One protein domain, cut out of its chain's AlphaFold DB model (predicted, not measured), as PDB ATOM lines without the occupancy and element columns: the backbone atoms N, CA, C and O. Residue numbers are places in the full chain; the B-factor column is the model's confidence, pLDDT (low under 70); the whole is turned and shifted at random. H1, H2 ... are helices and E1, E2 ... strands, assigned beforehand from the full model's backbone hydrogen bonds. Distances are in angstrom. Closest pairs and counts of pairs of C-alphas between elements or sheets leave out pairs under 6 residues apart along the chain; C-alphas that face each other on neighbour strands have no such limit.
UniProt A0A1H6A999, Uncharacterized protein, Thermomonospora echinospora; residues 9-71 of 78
ATOM      1  N   ARG A   9      -1.696 -33.756  19.416       97.50
ATOM      2  CA  ARG A   9      -2.328 -35.065  19.171       97.50
ATOM      3  C   ARG A   9      -3.704 -34.937  18.534       97.50
ATOM      4  O   ARG A   9      -4.629 -34.412  19.139       97.50
ATOM      5  N   VAL A  10      -3.857 -35.488  17.343       98.06
ATOM      6  CA  VAL A  10      -5.062 -35.377  16.526       98.06
ATOM      7  C   VAL A  10      -5.734 -36.736  16.427       98.06
ATOM      8  O   VAL A  10      -5.111 -37.725  16.038       98.06
ATOM      9  N   ASP A  11      -7.016 -36.788  16.768       98.38
ATOM     10  CA  ASP A  11      -7.827 -38.000  16.663       98.38
ATOM     11  C   ASP A  11      -8.787 -37.920  15.470       98.38
ATOM     12  O   ASP A  11      -8.914 -36.883  14.815       98.38
ATOM     13  N   ALA A  12      -9.460 -39.021  15.147       98.00
ATOM     14  CA  ALA A  12     -10.531 -39.006  14.165       98.00
ATOM     15  C   ALA A  12     -11.732 -38.220  14.701       98.00
ATOM     16  O   ALA A  12     -12.103 -38.325  15.874       98.00
ATOM     17  N   ALA A  13     -12.397 -37.483  13.815       97.81
ATOM     18  CA  ALA A  13     -13.716 -36.958  14.127       97.81
ATOM     19  C   ALA A  13     -14.695 -38.121  14.402       97.81
ATOM     20  O   ALA A  13     -14.644 -39.141  13.700       97.81
ATOM     21  N   PRO A  14     -15.614 -37.983  15.378       95.81
ATOM     22  CA  PRO A  14     -16.684 -38.954  15.562       95.81
ATOM     23  C   PRO A  14     -17.534 -39.084  14.283       95.81
ATOM     24  O   PRO A  14     -17.617 -38.133  13.498       95.81
ATOM     25  N   PRO A  15     -18.174 -40.242  14.049       90.94
ATOM     26  CA  PRO A  15     -19.068 -40.413  12.909       90.94
ATOM     27  C   PRO A  15     -20.207 -39.385  12.943       90.94
ATOM     28  O   PRO A  15     -20.600 -38.926  14.012       90.94
ATOM     29  N   GLU A  16     -20.715 -39.025  11.760       92.56
ATOM     30  CA  GLU A  16     -21.871 -38.123  11.593       92.56
ATOM     31  C   GLU A  16     -21.674 -36.718  12.191       92.56
ATOM     32  O   GLU A  16     -22.629 -35.989  12.462       92.56
ATOM     33  N   ARG A  17     -20.415 -36.312  12.382       96.69
ATOM     34  CA  ARG A  17     -20.050 -34.954  12.778       96.69
ATOM     35  C   ARG A  17     -19.566 -34.143  11.584       96.69
ATOM     36  O   ARG A  17     -18.900 -34.654  10.682       96.69
ATOM     37  N   TRP A  18     -19.886 -32.857  11.617       97.06
ATOM     38  CA  TRP A  18     -19.604 -31.898  10.554       97.06
ATOM     39  C   TRP A  18     -18.432 -30.999  10.941       97.06
ATOM     40  O   TRP A  18     -18.153 -30.815  12.125       97.06
ATOM     41  N   CYS A  19     -17.733 -30.467   9.943       97.69
ATOM     42  CA  CYS A  19     -16.690 -29.476  10.154       97.69
ATOM     43  C   CYS A  19     -17.287 -28.176  10.699       97.69
ATOM     44  O   CYS A  19     -18.318 -27.712  10.219       97.69
ATOM     45  N   GLU A  20     -16.601 -27.583  11.672       96.44
ATOM     46  CA  GLU A  20     -17.037 -26.377  12.386       96.44
ATOM     47  C   GLU A  20     -16.660 -25.070  11.668       96.44
ATOM     48  O   GLU A  20     -17.000 -23.982  12.130       96.44
ATOM     49  N   ALA A  21     -15.990 -25.149  10.513       93.94
ATOM     50  CA  ALA A  21     -15.651 -23.974   9.724       93.94
ATOM     51  C   ALA A  21     -16.920 -23.267   9.216       93.94
ATOM     52  O   ALA A  21     -17.685 -23.822   8.424       93.94
ATOM     53  N   ALA A  22     -17.099 -22.005   9.616       92.19
ATOM     54  CA  ALA A  22     -18.293 -21.211   9.313       92.19
ATOM     55  C   ALA A  22     -18.593 -21.071   7.807       92.19
ATOM     56  O   ALA A  22     -19.750 -20.912   7.425       92.19
ATOM     57  N   ILE A  23     -17.571 -21.175   6.947       94.06
ATOM     58  CA  ILE A  23     -17.709 -21.085   5.485       94.06
ATOM     59  C   ILE A  23     -18.615 -22.173   4.888       94.06
ATOM     60  O   ILE A  23     -19.096 -22.019   3.769       94.06
ATOM     61  N   HIS A  24     -18.862 -23.267   5.613       90.75
ATOM     62  CA  HIS A  24     -19.743 -24.330   5.140       90.75
ATOM     63  C   HIS A  24     -21.221 -23.926   5.114       90.75
ATOM     64  O   HIS A  24     -21.940 -24.423   4.252       90.75
ATOM     65  N   GLY A  25     -21.669 -23.009   5.982       90.25
ATOM     66  CA  GLY A  25     -23.066 -22.558   6.025       90.25
ATOM     67  C   GLY A  25     -24.063 -23.723   5.951       90.25
ATOM     68  O   GLY A  25     -23.967 -24.677   6.722       90.25
ATOM     69  N   ASP A  26     -24.966 -23.672   4.969       93.56
ATOM     70  CA  ASP A  26     -26.004 -24.687   4.731       93.56
ATOM     71  C   ASP A  26     -25.510 -25.942   3.978       93.56
ATOM     72  O   ASP A  26     -26.280 -26.865   3.710       93.56
ATOM     73  N   HIS A  27     -24.221 -26.006   3.640       92.69
ATOM     74  CA  HIS A  27     -23.577 -27.133   2.965       92.69
ATOM     75  C   HIS A  27     -22.573 -27.818   3.908       92.69
ATOM     76  O   HIS A  27     -21.358 -27.645   3.754       92.69
ATOM     77  N   PRO A  28     -23.047 -28.598   4.900       93.69
ATOM     78  CA  PRO A  28     -22.174 -29.200   5.895       93.69
ATOM     79  C   PRO A  28     -21.242 -30.234   5.255       93.69
ATOM     80  O   PRO A  28     -21.672 -31.138   4.537       93.69
ATOM     81  N   ILE A  29     -19.948 -30.120   5.553       96.25
ATOM     82  CA  ILE A  29     -18.927 -31.077   5.117       96.25
ATOM     83  C   ILE A  29     -18.567 -31.991   6.291       96.25
ATOM     84  O   ILE A  29     -18.341 -31.485   7.393       96.25
ATOM     85  N   PRO A  30     -18.483 -33.321   6.097       96.38
ATOM     86  CA  PRO A  30     -18.068 -34.237   7.154       96.38
ATOM     87  C   PRO A  30     -16.698 -33.868   7.737       96.38
ATOM     88  O   PRO A  30     -15.736 -33.624   7.002       96.38
ATOM     89  N   ALA A  31     -16.597 -33.861   9.065       97.69
ATOM     90  CA  ALA A  31     -15.311 -33.744   9.736       97.69
ATOM     91  C   ALA A  31     -14.520 -35.055   9.597       97.69
ATOM     92  O   ALA A  31     -15.083 -36.154   9.578       97.69
ATOM     93  N   VAL A  32     -13.196 -34.937   9.509       97.06
ATOM     94  CA  VAL A  32     -12.274 -36.082   9.429       97.06
ATOM     95  C   VAL A  32     -11.396 -36.189  10.667       97.06
ATOM     96  O   VAL A  32     -11.079 -37.303  11.083       97.06
ATOM     97  N   VAL A  33     -11.066 -35.059  11.294       98.12
ATOM     98  CA  VAL A  33     -10.221 -34.999  12.487       98.12
ATOM     99  C   VAL A  33     -10.886 -34.242  13.627       98.12
ATOM    100  O   VAL A  33     -11.741 -33.378  13.412       98.12
ATOM    101  N   ARG A  34     -10.440 -34.565  14.837       98.44
ATOM    102  CA  ARG A  34     -10.727 -33.863  16.077       98.44
ATOM    103  C   ARG A  34      -9.417 -33.437  16.739       98.44
ATOM    104  O   ARG A  34      -8.542 -34.275  16.961       98.44
ATOM    105  N   THR A  35      -9.295 -32.156  17.064       97.94
ATOM    106  CA  THR A  35      -8.106 -31.596  17.730       97.94
ATOM    107  C   THR A  35      -8.095 -31.882  19.242       97.94
ATOM    108  O   THR A  35      -9.134 -32.274  19.794       97.94
ATOM    109  N   PRO A  36      -6.969 -31.666  19.956       96.81
ATOM    110  CA  PRO A  36      -6.930 -31.666  21.423       96.81
ATOM    111  C   PRO A  36      -7.951 -30.715  22.059       96.81
ATOM    112  O   PRO A  36      -8.576 -31.056  23.067       96.81
ATOM    113  N   GLU A  37      -8.174 -29.556  21.435       96.62
ATOM    114  CA  GLU A  37      -9.163 -28.547  21.839       96.62
ATOM    115  C   GLU A  37     -10.607 -28.992  21.555       96.62
ATOM    116  O   GLU A  37     -11.554 -28.319  21.952       96.62
ATOM    117  N   ARG A  38     -10.780 -30.187  20.971       96.75
ATOM    118  CA  ARG A  38     -12.051 -30.839  20.624       96.75
ATOM    119  C   ARG A  38     -12.769 -30.227  19.426       96.75
ATOM    120  O   ARG A  38     -13.927 -30.580  19.213       96.75
ATOM    121  N   GLU A  39     -12.080 -29.404  18.648       97.81
ATOM    122  CA  GLU A  39     -12.593 -28.826  17.408       97.81
ATOM    123  C   GLU A  39     -12.652 -29.878  16.304       97.81
ATOM    124  O   GLU A  39     -11.856 -30.825  16.284       97.81
ATOM    125  N   LEU A  40     -13.585 -29.704  15.370       98.06
ATOM    126  CA  LEU A  40     -13.853 -30.659  14.298       98.06
ATOM    127  C   LEU A  40     -13.568 -30.054  12.925       98.06
ATOM    128  O   LEU A  40     -14.234 -29.118  12.476       98.06
ATOM    129  N   TRP A  41     -12.627 -30.663  12.202       97.94
ATOM    130  CA  TRP A  41     -12.169 -30.154  10.911       97.94
ATOM    131  C   TRP A  41     -12.333 -31.191   9.802       97.94
ATOM    132  O   TRP A  41     -12.020 -32.374   9.962       97.94
ATOM    133  N   CYS A  42     -12.828 -30.746   8.649       97.00
ATOM    134  CA  CYS A  42     -12.694 -31.482   7.397       97.00
ATOM    135  C   CYS A  42     -11.254 -31.346   6.871       97.00
ATOM    136  O   CYS A  42     -10.510 -30.455   7.285       97.00
ATOM    137  N   ALA A  43     -10.856 -32.221   5.943       95.06
ATOM    138  CA  ALA A  43      -9.465 -32.300   5.490       95.06
ATOM    139  C   ALA A  43      -8.945 -30.963   4.930       95.06
ATOM    140  O   ALA A  43      -7.819 -30.570   5.210       95.06
ATOM    141  N   ILE A  44      -9.790 -30.236   4.188       95.12
ATOM    142  CA  ILE A  44      -9.408 -28.971   3.546       95.12
ATOM    143  C   ILE A  44      -9.056 -27.866   4.550       95.12
ATOM    144  O   ILE A  44      -8.143 -27.093   4.290       95.12
ATOM    145  N   HIS A  45      -9.733 -27.810   5.700       96.81
ATOM    146  CA  HIS A  45      -9.428 -26.837   6.752       96.81
ATOM    147  C   HIS A  45      -8.348 -27.336   7.714       96.81
ATOM    148  O   HIS A  45      -7.621 -26.535   8.297       96.81
ATOM    149  N   TRP A  46      -8.211 -28.656   7.845       97.06
ATOM    150  CA  TRP A  46      -7.183 -29.254   8.680       97.06
ATOM    151  C   TRP A  46      -5.766 -29.037   8.130       97.06
ATOM    152  O   TRP A  46      -4.884 -28.637   8.884       97.06
ATOM    153  N   TRP A  47      -5.528 -29.246   6.830       96.62
ATOM    154  CA  TRP A  47      -4.167 -29.167   6.278       96.62
ATOM    155  C   TRP A  47      -3.481 -27.799   6.445       96.62
ATOM    156  O   TRP A  47      -2.312 -27.777   6.834       96.62
ATOM    157  N   PRO A  48      -4.157 -26.654   6.220       96.38
ATOM    158  CA  PRO A  48      -3.574 -25.349   6.524       96.38
ATOM    159  C   PRO A  48      -3.204 -25.203   8.004       96.38
ATOM    160  O   PRO A  48      -2.089 -24.782   8.308       96.38
ATOM    161  N   ARG A  49      -4.094 -25.631   8.912       96.19
ATOM    162  CA  ARG A  49      -3.872 -25.574  10.364       96.19
ATOM    163  C   ARG A  49      -2.698 -26.447  10.800       96.19
ATOM    164  O   ARG A  49      -1.880 -26.006  11.599       96.19
ATOM    165  N   GLU A  50      -2.574 -27.654  10.252       96.75
ATOM    166  CA  GLU A  50      -1.401 -28.510  10.460       96.75
ATOM    167  C   GLU A  50      -0.114 -27.808   9.994       96.75
ATOM    168  O   GLU A  50       0.908 -27.850  10.679       96.75
ATOM    169  N   GLY A  51      -0.158 -27.138   8.840       96.69
ATOM    170  CA  GLY A  51       0.960 -26.350   8.327       96.69
ATOM    171  C   GLY A  51       1.360 -25.198   9.255       96.69
ATOM    172  O   GLY A  51       2.555 -24.945   9.417       96.69
ATOM    173  N   ASP A  52       0.389 -24.525   9.875       97.44
ATOM    174  CA  ASP A  52       0.636 -23.489  10.886       97.44
ATOM    175  C   ASP A  52       1.314 -24.077  12.128       97.44
ATOM    176  O   ASP A  52       2.380 -23.607  12.519       97.44
ATOM    177  N   LEU A  53       0.772 -25.173  12.668       96.31
ATOM    178  CA  LEU A  53       1.331 -25.874  13.829       96.31
ATOM    179  C   LEU A  53       2.788 -26.299  13.590       96.31
ATOM    180  O   LEU A  53       3.656 -26.066  14.429       96.31
ATOM    181  N   LYS A  54       3.090 -26.860  12.415       95.00
ATOM    182  CA  LYS A  54       4.463 -27.239  12.046       95.00
ATOM    183  C   LYS A  54       5.398 -26.028  11.967       95.00
ATOM    184  O   LYS A  54       6.543 -26.121  12.399       95.00
ATOM    185  N   ARG A  55       4.928 -24.887  11.447       95.88
ATOM    186  CA  ARG A  55       5.699 -23.627  11.410       95.88
ATOM    187  C   ARG A  55       5.937 -23.040  12.802       95.88
ATOM    188  O   ARG A  55       6.966 -22.412  13.019       95.88
ATOM    189  N   GLU A  56       5.019 -23.275  13.731       94.75
ATOM    190  CA  GLU A  56       5.134 -22.912  15.146       94.75
ATOM    191  C   GLU A  56       6.039 -23.870  15.951       94.75
ATOM    192  O   GLU A  56       6.308 -23.616  17.121       94.75
ATOM    193  N   GLY A  57       6.540 -24.949  15.334       94.62
ATOM    194  CA  GLY A  57       7.449 -25.911  15.967       94.62
ATOM    195  C   GLY A  57       6.763 -27.118  16.610       94.62
ATOM    196  O   GLY A  57       7.414 -27.862  17.342       94.62
ATOM    197  N   TRP A  58       5.474 -27.341  16.342       95.94
ATOM    198  CA  TRP A  58       4.758 -28.518  16.832       95.94
ATOM    199  C   TRP A  58       5.016 -29.752  15.967       95.94
ATOM    200  O   TRP A  58       4.969 -29.708  14.735       95.94
ATOM    201  N   THR A  59       5.163 -30.895  16.629       95.75
ATOM    202  CA  THR A  59       5.043 -32.215  16.010       95.75
ATOM    203  C   THR A  59       3.586 -32.650  16.071       95.75
ATOM    204  O   THR A  59       3.010 -32.776  17.150       95.75
ATOM    205  N   VAL A  60       2.982 -32.907  14.913       96.50
ATOM    206  CA  VAL A  60       1.595 -33.373  14.830       96.50
ATOM    207  C   VAL A  60       1.566 -34.899  14.801       96.50
ATOM    208  O   VAL A  60       2.089 -35.522  13.877       96.50
ATOM    209  N   GLU A  61       0.930 -35.494  15.805       96.94
ATOM    210  CA  GLU A  61       0.745 -36.940  15.919       96.94
ATOM    211  C   GLU A  61      -0.711 -37.310  15.661       96.94
ATOM    212  O   GLU A  61      -1.622 -36.814  16.321       96.94
ATOM    213  N   TYR A  62      -0.932 -38.234  14.733       97.00
ATOM    214  CA  TYR A  62      -2.265 -38.718  14.395       97.00
ATOM    215  C   TYR A  62      -2.545 -40.056  15.065       97.00
ATOM    216  O   TYR A  62      -1.738 -40.985  14.956       97.00
ATOM    217  N   SER A  63      -3.727 -40.204  15.663       96.94
ATOM    218  CA  SER A  63      -4.232 -41.520  16.056       96.94
ATOM    219  C   SER A  63      -4.364 -42.437  14.825       96.94
ATOM    220  O   SER A  63      -4.551 -41.947  13.705       96.94
ATOM    221  N   PRO A  64      -4.340 -43.773  14.985       95.56
ATOM    222  CA  PRO A  64      -4.561 -44.694  13.867       95.56
ATOM    223  C   PRO A  64      -5.885 -44.447  13.128       95.56
ATOM    224  O   PRO A  64      -5.961 -44.575  11.905       95.56
ATOM    225  N   ALA A  65      -6.928 -44.038  13.856       95.56
ATOM    226  CA  ALA A  65      -8.216 -43.697  13.267       95.56
ATOM    227  C   ALA A  65      -8.128 -42.421  12.413       95.56
ATOM    228  O   ALA A  65      -8.672 -42.388  11.307       95.56
ATOM    229  N   ALA A  66      -7.417 -41.392  12.888       95.50
ATOM    230  CA  ALA A  66      -7.185 -40.165  12.130       95.50
ATOM    231  C   ALA A  66      -6.370 -40.438  10.859       95.50
ATOM    232  O   ALA A  66      -6.737 -39.971   9.783       95.50
ATOM    233  N   GLN A  67      -5.320 -41.261  10.956       94.75
ATOM    234  CA  GLN A  67      -4.513 -41.674   9.803       94.75
ATOM    235  C   GLN A  67      -5.368 -42.360   8.734       94.75
ATOM    236  O   GLN A  67      -5.288 -42.005   7.558       94.75
ATOM    237  N   ALA A  68      -6.242 -43.285   9.143       91.62
ATOM    238  CA  ALA A  68      -7.160 -43.962   8.231       91.62
ATOM    239  C   ALA A  68      -8.140 -42.986   7.556       91.62
ATOM    240  O   ALA A  68      -8.385 -43.102   6.356       91.62
ATOM    241  N   ARG A  69      -8.676 -42.007   8.301       90.75
ATOM    242  CA  ARG A  69      -9.599 -40.982   7.776       90.75
ATOM    243  C   ARG A  69      -8.928 -40.016   6.806       90.75
ATOM    244  O   ARG A  69      -9.548 -39.626   5.823       90.75
ATOM    245  N   LEU A  70      -7.677 -39.658   7.067       90.56
ATOM    246  CA  LEU A  70      -6.877 -38.775   6.220       90.56
ATOM    247  C   LEU A  70      -6.192 -39.514   5.058       90.56
ATOM    248  O   LEU A  70      -5.503 -38.881   4.264       90.56
ATOM    249  N   ALA A  71      -6.359 -40.840   4.957       87.12
ATOM    250  CA  ALA A  71      -5.644 -41.699   4.011       87.12
ATOM    251  C   ALA A  71      -4.106 -41.547   4.076       87.12
ATOM    252  O   ALA A  71      -3.399 -41.774   3.088       87.12
TER     253      ALA A  71
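AT A GLANCE: This is residues 9 to 71 of the 78 residues of an uncharacterized protein of Thermomonospora echinospora (UniProt A0A1H6A999). A small ribbon of two parallel strands, E1 and E2, has the longer helix H1 running back past it and the short helix H2 packed beside the last residue of E1, while a long loop stretch, residues 13 to 42, reaches out to Asp 26 and folds back. Its residues 33 to 34 pair with residues 11 to 12 of E1, antiparallel, and with residues 40 to 41, antiparallel. The 63 printed residues hold E1, H1, E2 and H2 in that order; the class is mixed, helices and strands, with under half of the residues in named elements. The whole is compact, with a radius of gyration of the C-alphas of 11.3 A, yet elongated, spanning 35 by 23 by 21 A.

HOW THE PARTS SIT: E1, residues 9 to 12, and E2, residues 59 to 62, are parallel neighbours at 25 degrees, with N 10 and O 61 2.8 A apart, within hydrogen-bond range. With H1, residues 43 to 55, they form a strand-helix-strand unit, two parallel strands joined through a helix, with a right-handed crossover. The closest C-alphas of H1 and E2, those of Glu 50 and Val 60, are 7.2 A apart. The closest C-alphas of E1 and H2, residues 64 to 69, those of Ala 12 and Ala 66, are 4.1 A apart. H1 and H2 are apart. Every O i to N i+4 pair is within hydrogen-bond range in H2, and 7 of 9 in H1.

IN THESE COORDINATES: E1 begins at C-alpha 9 (-2.328, -35.065, 19.171) and is 10.4 A long; E2 is 9.9 A. H1 is 18.4 A; H2 is 8.7 A and ends at C-alpha 69 (-9.599, -40.982, 7.776).

THE WHOLE: The C-alphas of Asp 26 and Gly 57, the two farthest apart, are 35.3 A apart. Residues 52 to 57, of which 52 to 55 belong to H1, stand free. The link E1 to H1 is long, at 30 residues. The printed part has no cut, and no printed residue is under 70.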